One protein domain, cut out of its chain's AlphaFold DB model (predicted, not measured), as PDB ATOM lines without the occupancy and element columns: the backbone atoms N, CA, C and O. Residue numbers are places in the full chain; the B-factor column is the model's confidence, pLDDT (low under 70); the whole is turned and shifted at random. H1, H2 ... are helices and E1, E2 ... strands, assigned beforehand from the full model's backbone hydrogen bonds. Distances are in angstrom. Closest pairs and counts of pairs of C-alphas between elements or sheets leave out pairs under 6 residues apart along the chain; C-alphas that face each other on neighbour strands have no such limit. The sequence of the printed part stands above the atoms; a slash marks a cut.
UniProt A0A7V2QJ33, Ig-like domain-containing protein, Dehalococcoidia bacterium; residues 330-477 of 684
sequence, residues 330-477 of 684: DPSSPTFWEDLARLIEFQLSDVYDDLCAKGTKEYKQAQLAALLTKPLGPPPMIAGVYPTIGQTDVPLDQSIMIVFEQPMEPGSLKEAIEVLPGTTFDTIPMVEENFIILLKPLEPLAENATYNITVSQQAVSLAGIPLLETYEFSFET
ATOM      1  N   ASP A 330     176.511 149.095 142.351       91.12
ATOM      2  CA  ASP A 330     176.974 149.733 141.113       91.12
ATOM      3  C   ASP A 330     175.817 149.929 140.112       91.12
ATOM      4  O   ASP A 330     175.352 148.947 139.527       91.12
ATOM      5  N   PRO A 331     175.391 151.177 139.816       89.56
ATOM      6  CA  PRO A 331     174.375 151.474 138.797       89.56
ATOM      7  C   PRO A 331     174.714 150.988 137.384       89.56
ATOM      8  O   PRO A 331     173.854 150.984 136.504       89.56
ATOM      9  N   SER A 332     175.976 150.638 137.135       90.44
ATOM     10  CA  SER A 332     176.451 150.098 135.860       90.44
ATOM     11  C   SER A 332     176.233 148.586 135.746       90.44
ATOM     12  O   SER A 332     176.358 148.039 134.646       90.44
ATOM     13  N   SER A 333     175.932 147.906 136.858       92.81
ATOM     14  CA  SER A 333     175.704 146.463 136.907       92.81
ATOM     15  C   SER A 333     174.359 146.086 136.270       92.81
ATOM     16  O   SER A 333     173.350 146.749 136.523       92.81
ATOM     17  N   PRO A 334     174.283 144.989 135.490       88.81
ATOM     18  CA  PRO A 334     173.009 144.482 134.981       88.81
ATOM     19  C   PRO A 334     172.064 143.988 136.091       88.81
ATOM     20  O   PRO A 334     170.859 143.951 135.860       88.81
ATOM     21  N   THR A 335     172.584 143.635 137.272       90.06
ATOM     22  CA  THR A 335     171.801 143.175 138.435       90.06
ATOM     23  C   THR A 335     171.452 144.299 139.406       90.06
ATOM     24  O   THR A 335     170.765 144.053 140.387       90.06
ATOM     25  N   PHE A 336     171.855 145.545 139.129       93.88
ATOM     26  CA  PHE A 336     171.703 146.674 140.053       93.88
ATOM     27  C   PHE A 336     170.301 146.791 140.679       93.88
ATOM     28  O   PHE A 336     170.164 146.968 141.887       93.88
ATOM     29  N   TRP A 337     169.249 146.678 139.861       93.50
ATOM     30  CA  TRP A 337     167.866 146.789 140.331       93.50
ATOM     31  C   TRP A 337     167.409 145.586 141.158       93.50
ATOM     32  O   TRP A 337     166.589 145.758 142.054       93.50
ATOM     33  N   GLU A 338     167.938 144.399 140.869       91.75
ATOM     34  CA  GLU A 338     167.689 143.184 141.644       91.75
ATOM     35  C   GLU A 338     168.380 143.267 143.011       91.75
ATOM     36  O   GLU A 338     167.746 143.028 144.036       91.75
ATOM     37  N   ASP A 339     169.646 143.684 143.037       90.94
ATOM     38  CA  ASP A 339     170.425 143.842 144.267       90.94
ATOM     39  C   ASP A 339     169.812 144.925 145.175       90.94
ATOM     40  O   ASP A 339     169.648 144.721 146.380       90.94
ATOM     41  N   LEU A 340     169.365 146.046 144.591       94.25
ATOM     42  CA  LEU A 340     168.618 147.075 145.315       94.25
ATOM     43  C   LEU A 340     167.274 146.544 145.838       94.25
ATOM     44  O   LEU A 340     166.924 146.825 146.982       94.25
ATOM     45  N   ALA A 341     166.526 145.780 145.035       91.88
ATOM     46  CA  ALA A 341     165.252 145.208 145.469       91.88
ATOM     47  C   ALA A 341     165.439 144.282 146.677       91.88
ATOM     48  O   ALA A 341     164.710 144.423 147.655       91.88
ATOM     49  N   ARG A 342     166.459 143.413 146.657       89.00
ATOM     50  CA  ARG A 342     166.790 142.530 147.788       89.00
ATOM     51  C   ARG A 342     167.116 143.315 149.059       89.00
ATOM     52  O   ARG A 342     166.613 142.965 150.121       89.00
ATOM     53  N   LEU A 343     167.901 144.394 148.963       92.00
ATOM     54  CA  LEU A 343     168.207 145.257 150.111       92.00
ATOM     55  C   LEU A 343     166.942 145.911 150.693       92.00
ATOM     56  O   LEU A 343     166.762 145.940 151.912       92.00
ATOM     57  N   ILE A 344     166.065 146.435 149.832       93.06
ATOM     58  CA  ILE A 344     164.821 147.097 150.251       93.06
ATOM     59  C   ILE A 344     163.821 146.094 150.837       93.06
ATOM     60  O   ILE A 344     163.149 146.403 151.818       93.06
ATOM     61  N   GLU A 345     163.731 144.885 150.288       88.62
ATOM     62  CA  GLU A 345     162.916 143.816 150.869       88.62
ATOM     63  C   GLU A 345     163.467 143.367 152.226       88.62
ATOM     64  O   GLU A 345     162.703 143.230 153.182       88.62
ATOM     65  N   PHE A 346     164.788 143.209 152.347       87.12
ATOM     66  CA  PHE A 346     165.435 142.831 153.602       87.12
ATOM     67  C   PHE A 346     165.223 143.860 154.721       87.12
ATOM     68  O   PHE A 346     165.055 143.485 155.883       87.12
ATOM     69  N   GLN A 347     165.152 145.151 154.381       90.12
ATOM     70  CA  GLN A 347     164.835 146.230 155.323       90.12
ATOM     71  C   GLN A 347     163.479 146.049 156.028       90.12
ATOM     72  O   GLN A 347     163.277 146.617 157.098       90.12
ATOM     73  N   LEU A 348     162.556 145.269 155.458       87.69
ATOM     74  CA  LEU A 348     161.255 144.976 156.067       87.69
ATOM     75  C   LEU A 348     161.301 143.812 157.071       87.69
ATOM     76  O   LEU A 348     160.264 143.464 157.635       87.69
ATOM     77  N   SER A 349     162.461 143.180 157.265       84.06
ATOM     78  CA  SER A 349     162.627 142.087 158.223       84.06
ATOM     79  C   SER A 349     162.790 142.597 159.656       84.06
ATOM     80  O   SER A 349     163.446 143.609 159.913       84.06
ATOM     81  N   ASP A 350     162.277 141.823 160.613       81.75
ATOM     82  CA  ASP A 350     162.522 142.045 162.040       81.75
ATOM     83  C   ASP A 350     164.021 142.089 162.375       81.75
ATOM     84  O   ASP A 350     164.453 142.851 163.237       81.75
ATOM     85  N   VAL A 351     164.826 141.263 161.696       82.75
ATOM     86  CA  VAL A 351     166.276 141.177 161.913       82.75
ATOM     87  C   VAL A 351     166.936 142.514 161.584       82.75
ATOM     88  O   VAL A 351     167.748 143.012 162.367       82.75
ATOM     89  N   TYR A 352     166.554 143.134 160.462       87.19
ATOM     90  CA  TYR A 352     166.998 144.480 160.116       87.19
ATOM     91  C   TYR A 352     166.564 145.503 161.163       87.19
ATOM     92  O   TYR A 352     167.366 146.342 161.582       87.19
ATOM     93  N   ASP A 353     165.319 145.432 161.622       85.81
ATOM     94  CA  ASP A 353     164.810 146.405 162.578       85.81
ATOM     95  C   ASP A 353     165.448 146.315 163.966       85.81
ATOM     96  O   ASP A 353     165.777 147.360 164.540       85.81
ATOM     97  N   ASP A 354     165.701 145.102 164.453       84.25
ATOM     98  CA  ASP A 354     166.278 144.836 165.771       84.25
ATOM     99  C   ASP A 354     167.800 145.071 165.817       84.25
ATOM    100  O   ASP A 354     168.335 145.566 166.824       84.25
ATOM    101  N   LEU A 355     168.518 144.713 164.742       88.19
ATOM    102  CA  LEU A 355     169.985 144.680 164.732       88.19
ATOM    103  C   LEU A 355     170.646 145.837 163.978       88.19
ATOM    104  O   LEU A 355     171.753 146.223 164.352       88.19
ATOM    105  N   CYS A 356     170.018 146.425 162.957       89.44
ATOM    106  CA  CYS A 356     170.660 147.498 162.195       89.44
ATOM    107  C   CYS A 356     170.673 148.807 162.999       89.44
ATOM    108  O   CYS A 356     169.627 149.344 163.391       89.44
ATOM    109  N   ALA A 357     171.863 149.356 163.253       90.06
ATOM    110  CA  ALA A 357     171.993 150.566 164.045       90.06
ATOM    111  C   ALA A 357     171.460 151.792 163.296       90.06
ATOM    112  O   ALA A 357     171.587 151.933 162.079       90.06
ATOM    113  N   LYS A 358     170.940 152.767 164.053       90.12
ATOM    114  CA  LYS A 358     170.415 154.026 163.496       90.12
ATOM    115  C   LYS A 358     171.404 154.721 162.547       90.12
ATOM    116  O   LYS A 358     170.987 155.250 161.526       90.12
ATOM    117  N   GLY A 359     172.696 154.720 162.885       90.94
ATOM    118  CA  GLY A 359     173.731 155.348 162.056       90.94
ATOM    119  C   GLY A 359     173.887 154.679 160.688       90.94
ATOM    120  O   GLY A 359     174.048 155.373 159.689       90.94
ATOM    121  N   THR A 360     173.772 153.354 160.629       92.50
ATOM    122  CA  THR A 360     173.823 152.576 159.385       92.50
ATOM    123  C   THR A 360     172.569 152.793 158.547       92.50
ATOM    124  O   THR A 360     172.680 153.012 157.342       92.50
ATOM    125  N   LYS A 361     171.383 152.850 159.179       92.19
ATOM    126  CA  LYS A 361     170.130 153.222 158.495       92.19
ATOM    127  C   LYS A 361     170.255 154.604 157.829       92.19
ATOM    128  O   LYS A 361     169.971 154.745 156.642       92.19
ATOM    129  N   GLU A 362     170.778 155.598 158.558       92.69
ATOM    130  CA  GLU A 362     171.049 156.954 158.045       92.69
ATOM    131  C   GLU A 362     172.099 156.962 156.915       92.69
ATOM    132  O   GLU A 362     171.949 157.694 155.934       92.69
ATOM    133  N   TYR A 363     173.155 156.146 157.028       93.38
ATOM    134  CA  TYR A 363     174.193 156.003 156.002       93.38
ATOM    135  C   TYR A 363     173.627 155.439 154.695       93.38
ATOM    136  O   TYR A 363     173.762 156.070 153.645       93.38
ATOM    137  N   LYS A 364     172.930 154.301 154.775       94.31
ATOM    138  CA  LYS A 364     172.232 153.660 153.655       94.31
ATOM    139  C   LYS A 364     171.283 154.648 152.973       94.31
ATOM    140  O   LYS A 364     171.367 154.844 151.764       94.31
ATOM    141  N   GLN A 365     170.443 155.337 153.749       92.06
ATOM    142  CA  GLN A 365     169.514 156.344 153.233       92.06
ATOM    143  C   GLN A 365     170.244 157.451 152.449       92.06
ATOM    144  O   GLN A 365     169.824 157.821 151.350       92.06
ATOM    145  N   ALA A 366     171.348 157.978 152.988       91.88
ATOM    146  CA  ALA A 366     172.129 159.026 152.337       91.88
ATOM    147  C   ALA A 366     172.791 158.549 151.034       91.88
ATOM    148  O   ALA A 366     172.783 159.292 150.048       91.88
ATOM    149  N   GLN A 367     173.329 157.326 151.011       93.38
ATOM    150  CA  GLN A 367     173.948 156.740 149.819       93.38
ATOM    151  C   GLN A 367     172.920 156.482 148.718       93.38
ATOM    152  O   GLN A 367     173.111 156.929 147.588       93.38
ATOM    153  N   LEU A 368     171.783 155.864 149.049       93.50
ATOM    154  CA  LEU A 368     170.701 155.635 148.088       93.50
ATOM    155  C   LEU A 368     170.166 156.954 147.521       93.50
ATOM    156  O   LEU A 368     169.988 157.079 146.310       93.50
ATOM    157  N   ALA A 369     169.971 157.972 148.367       90.69
ATOM    158  CA  ALA A 369     169.554 159.291 147.908       90.69
ATOM    159  C   ALA A 369     170.588 159.921 146.959       90.69
ATOM    160  O   ALA A 369     170.210 160.478 145.928       90.69
ATOM    161  N   ALA A 370     171.884 159.820 147.269       91.00
ATOM    162  CA  ALA A 370     172.950 160.341 146.416       91.00
ATOM    163  C   ALA A 370     173.043 159.614 145.065       91.00
ATOM    164  O   ALA A 370     173.374 160.241 144.058       91.00
ATOM    165  N   LEU A 371     172.742 158.314 145.049       90.25
ATOM    166  CA  LEU A 371     172.827 157.460 143.869       90.25
ATOM    167  C   LEU A 371     171.631 157.630 142.925       90.25
ATOM    168  O   LEU A 371     171.798 157.644 141.706       90.25
ATOM    169  N   LEU A 372     170.426 157.751 143.489       90.62
ATOM    170  CA  LEU A 372     169.170 157.602 142.750       90.62
ATOM    171  C   LEU A 372     168.428 158.921 142.524       90.62
ATOM    172  O   LEU A 372     167.594 158.993 141.623       90.62
ATOM    173  N   THR A 373     168.711 159.970 143.306       88.12
ATOM    174  CA  THR A 373     167.935 161.222 143.251       88.12
ATOM    175  C   THR A 373     168.668 162.382 142.574       88.12
ATOM    176  O   THR A 373     169.895 162.472 142.548       88.12
ATOM    177  N   LYS A 374     167.893 163.316 142.014       84.00
ATOM    178  CA  LYS A 374     168.332 164.568 141.389       84.00
ATOM    179  C   LYS A 374     167.822 165.781 142.187       84.00
ATOM    180  O   LYS A 374     166.856 165.666 142.943       84.00
ATOM    181  N   PRO A 375     168.439 166.973 142.031       76.69
ATOM    182  CA  PRO A 375     168.010 168.180 142.737       76.69
ATOM    183  C   PRO A 375     166.548 168.547 142.456       76.69
ATOM    184  O   PRO A 375     166.114 168.534 141.305       76.69
ATOM    185  N   LEU A 376     165.829 168.959 143.504       68.88
ATOM    186  CA  LEU A 376     164.425 169.378 143.440       68.88
ATOM    187  C   LEU A 376     164.216 170.521 142.427       68.88
ATOM    188  O   LEU A 376     164.929 171.527 142.465       68.88
ATOM    189  N   GLY A 377     163.211 170.398 141.553       68.50
ATOM    190  CA  GLY A 377     162.868 171.445 140.580       68.50
ATOM    191  C   GLY A 377     162.214 170.958 139.279       68.50
ATOM    192  O   GLY A 377     161.166 171.495 138.916       68.50
ATOM    193  N   PRO A 378     162.794 169.988 138.549       79.62
ATOM    194  CA  PRO A 378     162.146 169.396 137.383       79.62
ATOM    195  C   PRO A 378     160.984 168.461 137.786       79.62
ATOM    196  O   PRO A 378     160.903 168.028 138.943       79.62
ATOM    197  N   PRO A 379     160.064 168.143 136.852       87.00
ATOM    198  CA  PRO A 379     159.068 167.094 137.063       87.00
ATOM    199  C   PRO A 379     159.724 165.771 137.491       87.00
ATOM    200  O   PRO A 379     160.818 165.473 137.001       87.00
ATOM    201  N   PRO A 380     159.095 164.981 138.385       91.44
ATOM    202  CA  PRO A 380     159.621 163.678 138.766       91.44
ATOM    203  C   PRO A 380     159.733 162.771 137.544       91.44
ATOM    204  O   PRO A 380     158.934 162.854 136.610       91.44
ATOM    205  N   MET A 381     160.740 161.908 137.573       92.00
ATOM    206  CA  MET A 381     160.964 160.856 136.592       92.00
ATOM    207  C   MET A 381     161.201 159.547 137.336       92.00
ATOM    208  O   MET A 381     161.622 159.561 138.491       92.00
ATOM    209  N   ILE A 382     160.929 158.428 136.676       94.69
ATOM    210  CA  ILE A 382     161.251 157.104 137.203       94.69
ATOM    211  C   ILE A 382     162.706 156.802 136.843       94.69
ATOM    212  O   ILE A 382     163.077 156.854 135.670       94.69
ATOM    213  N   ALA A 383     163.516 156.539 137.866       93.31
ATOM    214  CA  ALA A 383     164.919 156.157 137.745       93.31
ATOM    215  C   ALA A 383     165.044 154.709 137.250       93.31
ATOM    216  O   ALA A 383     165.882 154.410 136.402       93.31
ATOM    217  N   GLY A 384     164.173 153.828 137.746       94.19
ATOM    218  CA  GLY A 384     164.089 152.439 137.319       94.19
ATOM    219  C   GLY A 384     163.033 151.645 138.070       94.19
ATOM    220  O   GLY A 384     162.339 152.162 138.949       94.19
ATOM    221  N   VAL A 385     162.894 150.387 137.661       96.44
ATOM    222  CA  VAL A 385     161.876 149.453 138.144       96.44
ATOM    223  C   VAL A 385     162.466 148.051 138.271       96.44
ATOM    224  O   VAL A 385     163.348 147.675 137.495       96.44
ATOM    225  N   TYR A 386     161.955 147.286 139.233       95.81
ATOM    226  CA  TYR A 386     162.192 145.853 139.373       95.81
ATOM    227  C   TYR A 386     160.845 145.146 139.609       95.81
ATOM    228  O   TYR A 386     160.105 145.606 140.474       95.81
ATOM    229  N   PRO A 387     160.466 144.077 138.888       96.62
ATOM    230  CA  PRO A 387     161.137 143.495 137.726       96.62
ATOM    231  C   PRO A 387     161.449 144.518 136.629       96.62
ATOM    232  O   PRO A 387     160.752 145.522 136.467       96.62
ATOM    233  N   THR A 388     162.531 144.280 135.893       94.88
ATOM    234  CA  THR A 388     162.978 145.181 134.824       94.88
ATOM    235  C   THR A 388     162.020 145.152 133.626       94.88
ATOM    236  O   THR A 388     161.218 144.233 133.453       94.88
ATOM    237  N   ILE A 389     162.071 146.188 132.781       95.44
ATOM    238  CA  ILE A 389     161.138 146.349 131.655       95.44
ATOM    239  C   ILE A 389     161.250 145.161 130.689       95.44
ATOM    240  O   ILE A 389     162.291 144.948 130.071       95.44
ATOM    241  N   GLY A 390     160.146 144.437 130.515       93.88
ATOM    242  CA  GLY A 390     160.056 143.261 129.656       93.88
ATOM    243  C   GLY A 390     160.736 142.017 130.231       93.88
ATOM    244  O   GLY A 390     160.977 141.081 129.471       93.88
ATOM    245  N   GLN A 391     161.067 142.001 131.528       95.31
ATOM    246  CA  GLN A 391     161.634 140.825 132.182       95.31
ATOM    247  C   GLN A 391     160.662 139.652 132.080       95.31
ATOM    248  O   GLN A 391     159.476 139.786 132.376       95.31
ATOM    249  N   THR A 392     161.180 138.509 131.650       94.44
ATOM    250  CA  THR A 392     160.465 137.233 131.619       94.44
ATOM    251  C   THR A 392     160.907 136.366 132.789       94.44
ATOM    252  O   THR A 392     161.953 136.631 133.381       94.44
ATOM    253  N   ASP A 393     160.172 135.285 133.053       90.25
ATOM    254  CA  ASP A 393     160.504 134.304 134.097       90.25
ATOM    255  C   ASP A 393     160.495 134.910 135.515       90.25
ATOM    256  O   ASP A 393     161.265 134.531 136.394       90.25
ATOM    257  N   VAL A 394     159.617 135.895 135.737       91.69
ATOM    258  CA  VAL A 394     159.468 136.548 137.041       91.69
ATOM    259  C   VAL A 394     158.785 135.588 138.037       91.69
ATOM    260  O   VAL A 394     157.732 135.040 137.686       91.69
ATOM    261  N   PRO A 395     159.334 135.385 139.255       88.81
ATOM    262  CA  PRO A 395     158.714 134.559 140.298       88.81
ATOM    263  C   PRO A 395     157.296 135.012 140.666       88.81
ATOM    264  O   PRO A 395     156.970 136.196 140.568       88.81
ATOM    265  N   LEU A 396     156.441 134.078 141.096       88.81
ATOM    266  CA  LEU A 396     155.027 134.389 141.355       88.81
ATOM    267  C   LEU A 396     154.813 135.168 142.664       88.81
ATOM    268  O   LEU A 396     153.767 135.780 142.841       88.81
ATOM    269  N   ASP A 397     155.789 135.202 143.562       85.06
ATOM    270  CA  ASP A 397     155.789 135.999 144.795       85.06
ATOM    271  C   ASP A 397     156.569 137.320 144.673       85.06
ATOM    272  O   ASP A 397     156.690 138.059 145.651       85.06
ATOM    273  N   GLN A 398     157.078 137.648 143.481       89.69
ATOM    274  CA  GLN A 398     157.965 138.790 143.278       89.69
ATOM    275  C   GLN A 398     157.271 140.130 143.577       89.69
ATOM    276  O   GLN A 398     156.289 140.506 142.926       89.69
ATOM    277  N   SER A 399     157.836 140.905 144.508       92.81
ATOM    278  CA  SER A 399     157.425 142.295 144.733       92.81
ATOM    279  C   SER A 399     157.842 143.192 143.567       92.81
ATOM    280  O   SER A 399     158.884 142.978 142.943       92.81
ATOM    281  N   ILE A 400     157.064 144.248 143.322       95.31
ATOM    282  CA  ILE A 400     157.369 145.269 142.315       95.31
ATOM    283  C   ILE A 400     157.949 146.499 143.015       95.31
ATOM    284  O   ILE A 400     157.263 147.158 143.792       95.31
ATOM    285  N   MET A 401     159.195 146.842 142.719       96.31
ATOM    286  CA  MET A 401     159.865 148.054 143.175       96.31
ATOM    287  C   MET A 401     159.844 149.123 142.077       96.31
ATOM    288  O   MET A 401     160.227 148.866 140.936       96.31
ATOM    289  N   ILE A 402     159.444 150.344 142.429       95.75
ATOM    290  CA  ILE A 402     159.511 151.516 141.547       95.75
ATOM    291  C   ILE A 402     160.354 152.587 142.235       95.75
ATOM    292  O   ILE A 402     160.091 152.959 143.380       95.75
ATOM    293  N   VAL A 403     161.360 153.094 141.524       95.38
ATOM    294  CA  VAL A 403     162.304 154.092 142.033       95.38
ATOM    295  C   VAL A 403     162.166 155.384 141.240       95.38
ATOM    296  O   VAL A 403     162.236 155.390 140.012       95.38
ATOM    297  N   PHE A 404     161.995 156.497 141.940       94.81
ATOM    298  CA  PHE A 404     161.863 157.841 141.393       94.81
ATOM    299  C   PHE A 404     163.171 158.623 141.547       94.81
ATOM    300  O   PHE A 404     163.897 158.481 142.524       94.81
ATOM    301  N   GLU A 405     163.444 159.527 140.610       93.19
ATOM    302  CA  GLU A 405     164.619 160.406 140.647       93.19
ATOM    303  C   GLU A 405     164.478 161.565 141.650       93.19
ATOM    304  O   GLU A 405     165.314 162.464 141.680       93.19
ATOM    305  N   GLN A 406     163.414 161.608 142.452       91.12
ATOM    306  CA  GLN A 406     163.265 162.574 143.537       91.12
ATOM    307  C   GLN A 406     162.254 162.095 144.585       91.12
ATOM    308  O   GLN A 406     161.378 161.294 144.255       91.12
ATOM    309  N   PRO A 407     162.323 162.624 145.820       90.75
ATOM    310  CA  PRO A 407     161.326 162.393 146.862       90.75
ATOM    311  C   PRO A 407     159.877 162.615 146.404       90.75
ATOM    312  O   PRO A 407     159.520 163.698 145.920       90.75
ATOM    313  N   MET A 408     159.033 161.609 146.621       92.06
ATOM    314  CA  MET A 408     157.612 161.596 146.280       92.06
ATOM    315  C   MET A 408     156.728 161.798 147.511       92.06
ATOM    316  O   MET A 408     157.138 161.551 148.644       92.06
ATOM    317  N   GLU A 409     155.507 162.284 147.295       90.44
ATOM    318  CA  GLU A 409     154.479 162.338 148.331       90.44
ATOM    319  C   GLU A 409     153.826 160.945 148.458       90.44
ATOM    320  O   GLU A 409     153.186 160.500 147.498       90.44
ATOM    321  N   PRO A 410     153.982 160.235 149.597       87.44
ATOM    322  CA  PRO A 410     153.567 158.835 149.720       87.44
ATOM    323  C   PRO A 410     152.075 158.580 149.474       87.44
ATOM    324  O   PRO A 410     151.722 157.542 148.917       87.44
ATOM    325  N   GLY A 411     151.196 159.507 149.871       86.62
ATOM    326  CA  GLY A 411     149.750 159.362 149.689       86.62
ATOM    327  C   GLY A 411     149.332 159.345 148.217       86.62
ATOM    328  O   GLY A 411     148.459 158.568 147.835       86.62
ATOM    329  N   SER A 412     149.993 160.148 147.385       90.69
ATOM    330  CA  SER A 412     149.712 160.299 145.957       90.69
ATOM    331  C   SER A 412     150.027 159.040 145.152       90.69
ATOM    332  O   SER A 412     149.334 158.735 144.184       90.69
ATOM    333  N   LEU A 413     151.037 158.269 145.568       88.38
ATOM    334  CA  LEU A 413     151.487 157.084 144.836       88.38
ATOM    335  C   LEU A 413     150.453 155.956 144.854       88.38
ATOM    336  O   LEU A 413     150.301 155.253 143.860       88.38
ATOM    337  N   LYS A 414     149.706 155.813 145.955       84.19
ATOM    338  CA  LYS A 414     148.712 154.745 146.119       84.19
ATOM    339  C   LYS A 414     147.568 154.829 145.106       84.19
ATOM    340  O   LYS A 414     147.071 153.801 144.667       84.19
ATOM    341  N   GLU A 415     147.137 156.039 144.758       84.12
ATOM    342  CA  GLU A 415     146.078 156.255 143.761       84.12
ATOM    343  C   GLU A 415     146.637 156.338 142.334       84.12
ATOM    344  O   GLU A 415     145.918 156.090 141.368       84.12
ATOM    345  N   ALA A 416     147.925 156.663 142.194       91.62
ATOM    346  CA  ALA A 416     148.551 156.885 140.901       91.62
ATOM    347  C   ALA A 416     149.013 155.611 140.186       91.62
ATOM    348  O   ALA A 416     149.254 155.685 138.979       91.62
ATOM    349  N   ILE A 417     149.178 154.500 140.910       93.50
ATOM    350  CA  ILE A 417     149.717 153.244 140.384       93.50
ATOM    351  C   ILE A 417     148.585 152.247 140.140       93.50
ATOM    352  O   ILE A 417     147.837 151.893 141.048       93.50
ATOM    353  N   GLU A 418     148.501 151.754 138.909       92.81
ATOM    354  CA  GLU A 418     147.578 150.699 138.502       92.81
ATOM    355  C   GLU A 418     148.368 149.492 137.989       92.81
ATOM    356  O   GLU A 418     149.287 149.643 137.181       92.81
ATOM    357  N   VAL A 419     148.005 148.292 138.450       94.00
ATOM    358  CA  VAL A 419     148.607 147.023 138.021       94.00
ATOM    359  C   VAL A 419     147.522 146.133 137.416       94.00
ATOM    360  O   VAL A 419     146.514 145.834 138.058       94.00
ATOM    361  N   LEU A 420     147.728 145.700 136.171       92.38
ATOM    362  CA  LEU A 420     146.829 144.816 135.428       92.38
ATOM    363  C   LEU A 420     147.560 143.524 135.034       92.38
ATOM    364  O   LEU A 420     148.692 143.625 134.577       92.38
ATOM    365  N   PRO A 421     146.932 142.334 135.108       88.75
ATOM    366  CA  PRO A 421     145.556 142.074 135.541       88.75
ATOM    367  C   PRO A 421     145.356 142.310 137.048       88.75
ATOM    368  O   PRO A 421     146.295 142.160 137.823       88.75
ATOM    369  N   GLY A 422     144.133 142.699 137.439       74.50
ATOM    370  CA  GLY A 422     143.772 143.252 138.757       74.50
ATOM    371  C   GLY A 422     144.075 142.364 139.969       74.50
ATOM    372  O   GLY A 422     143.167 141.780 140.554       74.50
ATOM    373  N   THR A 423     145.350 142.304 140.343       78.75
ATOM    374  CA  THR A 423     145.883 141.636 141.532       78.75
ATOM    375  C   THR A 423     145.989 142.652 142.667       78.75
ATOM    376  O   THR A 423     146.299 143.820 142.428       78.75
ATOM    377  N   THR A 424     145.708 142.242 143.902       85.44
ATOM    378  CA  THR A 424     145.818 143.132 145.062       85.44
ATOM    379  C   THR A 424     147.244 143.160 145.593       85.44
ATOM    380  O   THR A 424     147.793 142.118 145.951       85.44
ATOM    381  N   PHE A 425     147.811 144.359 145.699       89.38
ATOM    382  CA  PHE A 425     149.128 144.588 146.283       89.38
ATOM    383  C   PHE A 425     149.001 145.386 147.574       89.38
ATOM    384  O   PHE A 425     148.195 146.320 147.658       89.38
ATOM    385  N   ASP A 426     149.843 145.064 148.548       89.25
ATOM    386  CA  ASP A 426     150.164 146.003 149.607       89.25
ATOM    387  C   ASP A 426     151.152 147.038 149.067       89.25
ATOM    388  O   ASP A 426     152.196 146.699 148.509       89.25
ATOM    389  N   THR A 427     150.786 148.310 149.177       89.31
ATOM    390  CA  THR A 427     151.590 149.426 148.672       89.31
ATOM    391  C   THR A 427     152.372 150.011 149.831       89.31
ATOM    392  O   THR A 427     151.803 150.720 150.664       89.31
ATOM    393  N   ILE A 428     153.669 149.727 149.864       88.88
ATOM    394  CA  ILE A 428     154.565 150.066 150.963       88.88
ATOM    395  C   ILE A 428     155.481 151.212 150.501       88.88
ATOM    396  O   ILE A 428     156.482 150.977 149.818       88.88
ATOM    397  N   PRO A 429     155.152 152.479 150.814       86.00
ATOM    398  CA  PRO A 429     156.066 153.586 150.577       86.00
ATOM    399  C   PRO A 429     157.213 153.527 151.590       86.00
ATOM    400  O   PRO A 429     156.971 153.510 152.800       86.00
ATOM    401  N   MET A 430     158.459 153.535 151.113       88.06
ATOM    402  CA  MET A 430     159.620 153.573 152.003       88.06
ATOM    403  C   MET A 430     159.696 154.960 152.643       88.06
ATOM    404  O   MET A 430     159.953 155.956 151.973       88.06
ATOM    405  N   VAL A 431     159.397 155.067 153.940       78.81
ATOM    406  CA  VAL A 431     159.299 156.374 154.619       78.81
ATOM    407  C   VAL A 431     160.661 157.073 154.679       78.81
ATOM    408  O   VAL A 431     160.733 158.293 154.516       78.81
ATOM    409  N   GLU A 432     161.729 156.306 154.897       80.12
ATOM    410  CA  GLU A 432     163.107 156.804 154.929       80.12
ATOM    411  C   GLU A 432     163.600 157.119 153.503       80.12
ATOM    412  O   GLU A 432     164.139 158.198 153.251       80.12
ATOM    413  N   GLU A 433     163.310 156.257 152.532       84.62
ATOM    414  CA  GLU A 433     163.612 156.441 151.112       84.62
ATOM    415  C   GLU A 433     162.353 156.803 150.316       84.62
ATOM    416  O   GLU A 433     161.944 156.070 149.425       84.62
ATOM    417  N   ASN A 434     161.726 157.948 150.595       87.25
ATOM    418  CA  ASN A 434     160.443 158.366 149.985       87.25
ATOM    419  C   ASN A 434     160.450 158.589 148.453       87.25
ATOM    420  O   ASN A 434     159.513 159.153 147.892       87.25
ATOM    421  N   PHE A 435     161.510 158.173 147.775       91.69
ATOM    422  CA  PHE A 435     161.648 158.052 146.332       91.69
ATOM    423  C   PHE A 435     161.598 156.579 145.868       91.69
ATOM    424  O   PHE A 435     161.743 156.321 144.681       91.69
ATOM    425  N   ILE A 436     161.372 155.619 146.768       93.81
ATOM    426  CA  ILE A 436     161.200 154.186 146.502       93.81
ATOM    427  C   ILE A 436     159.818 153.757 147.000       93.81
ATOM    428  O   ILE A 436     159.388 154.104 148.104       93.81
ATOM    429  N   ILE A 437     159.119 152.973 146.186       93.81
ATOM    430  CA  ILE A 437     157.885 152.293 146.575       93.81
ATOM    431  C   ILE A 437     157.983 150.809 146.243       93.81
ATOM    432  O   ILE A 437     158.471 150.441 145.173       93.81
ATOM    433  N   LEU A 438     157.504 149.977 147.164       94.00
ATOM    434  CA  LEU A 438     157.403 148.534 146.994       94.00
ATOM    435  C   LEU A 438     155.926 148.132 146.941       94.00
ATOM    436  O   LEU A 438     155.129 148.548 147.781       94.00
ATOM    437  N   LEU A 439     155.557 147.324 145.954       93.56
ATOM    438  CA  LEU A 439     154.244 146.702 145.834       93.56
ATOM    439  C   LEU A 439     154.418 145.215 146.116       93.56
ATOM    440  O   LEU A 439     154.952 144.484 145.280       93.56
ATOM    441  N   LYS A 440     153.976 144.767 147.290       90.69
ATOM    442  CA  LYS A 440     154.048 143.358 147.674       90.69
ATOM    443  C   LYS A 440     152.740 142.660 147.295       90.69
ATOM    444  O   LYS A 440     151.685 143.106 147.754       90.69
ATOM    445  N   PRO A 441     152.757 141.611 146.458       90.62
ATOM    446  CA  PRO A 441     151.536 140.882 146.137       90.62
ATOM    447  C   PRO A 441     150.943 140.252 147.410       90.62
ATOM    448  O   PRO A 441     151.666 139.670 148.216       90.62
ATOM    449  N   LEU A 442     149.629 140.403 147.620       87.50
ATOM    450  CA  LEU A 442     148.928 139.779 148.758       87.50
ATOM    451  C   LEU A 442     148.582 138.307 148.496       87.50
ATOM    452  O   LEU A 442     148.392 137.540 149.436       87.50
ATOM    453  N   GLU A 443     148.500 137.935 147.223       83.81
ATOM    454  CA  GLU A 443     148.332 136.572 146.725       83.81
ATOM    455  C   GLU A 443     149.346 136.353 145.594       83.81
ATOM    456  O   GLU A 443     149.686 137.330 144.918       83.81
ATOM    457  N   PRO A 444     149.813 135.111 145.358       85.44
ATOM    458  CA  PRO A 444     150.714 134.808 144.251       85.44
ATOM    459  C   PRO A 444     150.198 135.360 142.917       85.44
ATOM    460  O   PRO A 444     149.011 135.258 142.593       85.44
ATOM    461  N   LEU A 445     151.101 135.947 142.137       89.94
ATOM    462  CA  LEU A 445     150.832 136.418 140.787       89.94
ATOM    463  C   LEU A 445     150.398 135.245 139.894       89.94
ATOM    464  O   LEU A 445     150.826 134.105 140.069       89.94
ATOM    465  N   ALA A 446     149.557 135.528 138.900       89.44
ATOM    466  CA  ALA A 446     149.112 134.517 137.948       89.44
ATOM    467  C   ALA A 446     150.291 133.986 137.117       89.44
ATOM    468  O   ALA A 446     151.147 134.759 136.692       89.44
ATOM    469  N   GLU A 447     150.311 132.683 136.847       89.00
ATOM    470  CA  GLU A 447     151.324 132.037 136.004       89.00
ATOM    471  C   GLU A 447     151.221 132.441 134.523       89.00
ATOM    472  O   GLU A 447     150.122 132.684 134.015       89.00
ATOM    473  N   ASN A 448     152.358 132.463 133.813       90.44
ATOM    474  CA  ASN A 448     152.457 132.810 132.382       90.44
ATOM    475  C   ASN A 448     151.647 134.068 132.004       90.44
ATOM    476  O   ASN A 448     150.984 134.121 130.961       90.44
ATOM    477  N   ALA A 449     151.636 135.059 132.891       93.06
ATOM    478  CA  ALA A 449     150.812 136.245 132.775       93.06
ATOM    479  C   ALA A 449     151.689 137.474 132.548       93.06
ATOM    480  O   ALA A 449     152.700 137.693 133.212       93.06
ATOM    481  N   THR A 450     151.261 138.322 131.616       96.19
ATOM    482  CA  THR A 450     151.870 139.636 131.422       96.19
ATOM    483  C   THR A 450     151.222 140.642 132.360       96.19
ATOM    484  O   THR A 450     150.039 140.966 132.211       96.19
ATOM    485  N   TYR A 451     152.014 141.173 133.286       96.31
ATOM    486  CA  TYR A 451     151.610 142.257 134.167       96.31
ATOM    487  C   TYR A 451     152.006 143.598 133.555       96.31
ATOM    488  O   TYR A 451     153.160 143.806 133.196       96.31
ATOM    489  N   ASN A 452     151.039 144.506 133.416       95.94
ATOM    490  CA  ASN A 452     151.223 145.872 132.941       95.94
ATOM    491  C   ASN A 452     151.019 146.831 134.109       95.94
ATOM    492  O   ASN A 452     149.986 146.792 134.778       95.94
ATOM    493  N   ILE A 453     151.996 147.700 134.330       96.19
ATOM    494  CA  ILE A 453     152.024 148.649 135.431       96.19
ATOM    495  C   ILE A 453     151.996 150.045 134.837       96.19
ATOM    496  O   ILE A 453     152.820 150.387 133.991       96.19
ATOM    497  N   THR A 454     151.037 150.842 135.295       95.62
ATOM    498  CA  THR A 454     150.834 152.225 134.873       95.62
ATOM    499  C   THR A 454     151.036 153.139 136.069       95.62
ATOM    500  O   THR A 454     150.358 152.997 137.081       95.62
ATOM    501  N   VAL A 455     151.945 154.105 135.947       96.31
ATOM    502  CA  VAL A 455     152.152 155.174 136.929       96.31
ATOM    503  C   VAL A 455     151.661 156.479 136.313       96.31
ATOM    504  O   VAL A 455     152.272 157.027 135.394       96.31
ATOM    505  N   SER A 456     150.516 156.962 136.785       95.88
ATOM    506  CA  SER A 456     149.836 158.132 136.230       95.88
ATOM    507  C   SER A 456     150.397 159.462 136.751       95.88
ATOM    508  O   SER A 456     151.113 159.529 137.748       95.88
ATOM    509  N   GLN A 457     149.980 160.565 136.123       94.19
ATOM    510  CA  GLN A 457     150.324 161.936 136.541       94.19
ATOM    511  C   GLN A 457     149.731 162.348 137.903       94.19
ATOM    512  O   GLN A 457     149.955 163.469 138.354       94.19
ATOM    513  N   GLN A 458     148.975 161.469 138.568       93.81
ATOM    514  CA  GLN A 458     148.578 161.669 139.962       93.81
ATOM    515  C   GLN A 458     149.740 161.440 140.936       93.81
ATOM    516  O   GLN A 458     149.658 161.898 142.070       93.81
ATOM    517  N   ALA A 459     150.829 160.791 140.503       93.44
ATOM    518  CA  ALA A 459     152.044 160.658 141.295       93.44
ATOM    519  C   ALA A 459     152.743 162.020 141.385       93.44
ATOM    520  O   ALA A 459     153.174 162.586 140.372       93.44
ATOM    521  N   VAL A 460     152.843 162.555 142.602       92.62
ATOM    522  CA  VAL A 460     153.296 163.923 142.866       92.62
ATOM    523  C   VAL A 460     154.545 163.907 143.744       92.62
ATOM    524  O   VAL A 460     154.632 163.166 144.721       92.62
ATOM    525  N   SER A 461     155.534 164.736 143.400       92.50
ATOM    526  CA  SER A 461     156.730 164.918 144.227       92.50
ATOM    527  C   SER A 461     156.403 165.619 145.546       92.50
ATOM    528  O   SER A 461     155.394 166.318 145.654       92.50
ATOM    529  N   LEU A 462     157.298 165.560 146.537       89.12
ATOM    530  CA  LEU A 462     157.133 166.353 147.768       89.12
ATOM    531  C   LEU A 462     157.005 167.868 147.521       89.12
ATOM    532  O   LEU A 462     156.457 168.589 148.352       89.12
ATOM    533  N   ALA A 463     157.498 168.364 146.383       88.25
ATOM    534  CA  ALA A 463     157.363 169.762 145.979       88.25
ATOM    535  C   ALA A 463     155.995 170.092 145.342       88.25
ATOM    536  O   ALA A 463     155.770 171.235 144.945       88.25
ATOM    537  N   GLY A 464     155.087 169.118 145.227       89.81
ATOM    538  CA  GLY A 464     153.769 169.295 144.619       89.81
ATOM    539  C   GLY A 464     153.771 169.250 143.087       89.81
ATOM    540  O   GLY A 464     152.827 169.737 142.468       89.81
ATOM    541  N   ILE A 465     154.828 168.713 142.464       92.75
ATOM    542  CA  ILE A 465     154.967 168.647 141.002       92.75
ATOM    543  C   ILE A 465     154.597 167.230 140.522       92.75
ATOM    544  O   ILE A 465     155.232 166.278 140.977       92.75
ATOM    545  N   PRO A 466     153.605 167.062 139.626       93.69
ATOM    546  CA  PRO A 466     153.216 165.752 139.095       93.69
ATOM    547  C   PRO A 466     154.231 165.210 138.080       93.69
ATOM    548  O   PRO A 466     154.973 165.997 137.482       93.69
ATOM    549  N   LEU A 467     154.223 163.890 137.838       93.62
ATOM    550  CA  LEU A 467     154.924 163.289 136.689       93.62
ATOM    551  C   LEU A 467     154.564 164.029 135.392       93.62
ATOM    552  O   LEU A 467     153.427 164.460 135.202       93.62
ATOM    553  N   LEU A 468     155.539 164.176 134.492       92.88
ATOM    554  CA  LEU A 468     155.325 164.883 133.224       92.88
ATOM    555  C   LEU A 468     154.407 164.101 132.275       92.88
ATOM    556  O   LEU A 468     153.551 164.683 131.614       92.88
ATOM    557  N   GLU A 469     154.604 162.788 132.214       93.44
ATOM    558  CA  GLU A 469     153.846 161.855 131.387       93.44
ATOM    559  C   GLU A 469     153.546 160.600 132.210       93.44
ATOM    560  O   GLU A 469     154.235 160.306 133.190       93.44
ATOM    561  N   THR A 470     152.502 159.873 131.817       94.88
ATOM    562  CA  THR A 470     152.236 158.542 132.366       94.88
ATOM    563  C   THR A 470     153.388 157.613 131.993       94.88
ATOM    564  O   THR A 470     153.819 157.603 130.840       94.88
ATOM    565  N   TYR A 471     153.873 156.833 132.954       96.50
ATOM    566  CA  TYR A 471     154.897 155.822 132.723       96.50
ATOM    567  C   TYR A 471     154.271 154.433 132.718       96.50
ATOM    568  O   TYR A 471     153.513 154.095 133.624       96.50
ATOM    569  N   GLU A 472     154.604 153.631 131.713       96.44
ATOM    570  CA  GLU A 472     154.087 152.277 131.552       96.44
ATOM    571  C   GLU A 472     155.246 151.302 131.363       96.44
ATOM    572  O   GLU A 472     156.166 151.552 130.579       96.44
ATOM    573  N   PHE A 473     155.190 150.176 132.064       97.19
ATOM    574  CA  PHE A 473     156.095 149.054 131.848       97.19
ATOM    575  C   PHE A 473     155.360 147.734 132.049       97.19
ATOM    576  O   PHE A 473     154.250 147.690 132.578       97.19
ATOM    577  N   SER A 474     155.976 146.649 131.593       97.25
ATOM    578  CA  SER A 474     155.429 145.309 131.775       97.25
ATOM    579  C   SER A 474     156.517 144.298 132.081       97.25
ATOM    580  O   SER A 474     157.685 144.532 131.775       97.25
ATOM    581  N   PHE A 475     156.109 143.184 132.674       97.31
ATOM    582  CA  PHE A 475     156.917 141.984 132.854       97.31
ATOM    583  C   PHE A 475     156.037 140.742 132.666       97.31
ATOM    584  O   PHE A 475     154.806 140.834 132.660       97.31
ATOM    585  N   GLU A 476     156.665 139.587 132.489       96.50
ATOM    586  CA  GLU A 476     155.998 138.300 132.312       96.50
ATOM    587  C   GLU A 476     156.397 137.345 133.439       96.50
ATOM    588  O   GLU A 476     157.584 137.081 133.668       96.50
ATOM    589  N   THR A 477     155.393 136.839 134.153       93.00
ATOM    590  CA  THR A 477     155.584 135.825 135.188       93.00
ATOM    591  C   THR A 477     155.940 134.480 134.577       93.00
ATOM    592  O   THR A 477     155.571 134.158 133.444       93.00
TER     593      THR A 477
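This is residues 330 to 477 of the 684 residues of the protein "Ig-like domain-containing protein" of Dehalococcoidia bacterium (UniProt A0A7V2QJ33). Two small antiparallel sheets lie partly face to face, as a small open sandwich. H1 crosses the face of the larger sheet turned away from the smaller one, H4 packs near one end of E4 on the opposite face, and H2 and H3 curve away from the sheets as an arch. The printed part has 148 residues, with four named helices and seven named strands in the order H1 H2 H3 E1 E2 H4 E3 E4 E5 E6 E7. The sheet orders are E1 E2 E5 E4 and E3 E6 E7, and the class is mixed, helices and strands. The whole is compact, with a radius of gyration of the C-alphas of 15.0 A and spans of 42 by 37 by 30 A.

H1, residues 336 to 346, is on the sheet of E1, residues 382 to 386, E2, residues 400 to 404, E5, residues 436 to 441, and E4, residues 425 to 429. These are two layers, a helix on one face of a sheet: H1 has a height over the sheet of 9.3 A and runs across the strands, at 73 degrees to E1 on the local plane. Its closest C-alphas to E1 are those of Trp 337 and Tyr 386, 5.8 A. H2, residues 350 to 355, is close to H1 but not clearly touching, with the C-alphas of Phe 346 and Tyr 352 6.9 A apart. H3, residues 358 to 372, only grazes the sheet with residues 368 to 372. E1 and E2 form a hairpin, with N 386 and O 401 2.9 A apart. E2 and E5 are antiparallel, with N 402 and O 437 2.9 A apart. H4, residues 410 to 416, is on the opposite face from H1, over E4, at a height over the sheet of 9.0 A. E3, residues 417 to 420, pairs with E6, residues 450 to 455, with N 418 and O 454 2.9 A apart. E4 and E5 form a hairpin, with N 426 and O 440 2.8 A apart. E6 and E7, residues 471 to 476, form another, with N 453 and O 473 2.9 A apart. The closest C-alphas of E1 and E7 are those of Ile 382 and Tyr 471, 7.9 A. Every O i to N i+4 pair is within hydrogen-bond range in H1, H2 and H3; in H4 1 of 3 is, beside 2 of 4 O i to N i+3 pairs.

H1 begins at C-alpha 336 (171.703, 146.674, 140.053) and is 15.4 A long; H3 is 21.1 A long. E5 is 16.4 A, E6 16.5 A and E7 17.6 A long, and E7 ends at C-alpha 476 (155.998, 138.300, 132.312).

The two C-alphas farthest apart, those of Gly 359 and Asn 448, are 42.9 A apart. The printed part has no cut. The links E1 to E2 and E6 to E7 are long. The mean pLDDT of the printed part is 90.5, and residues 376 to 377 are under 70.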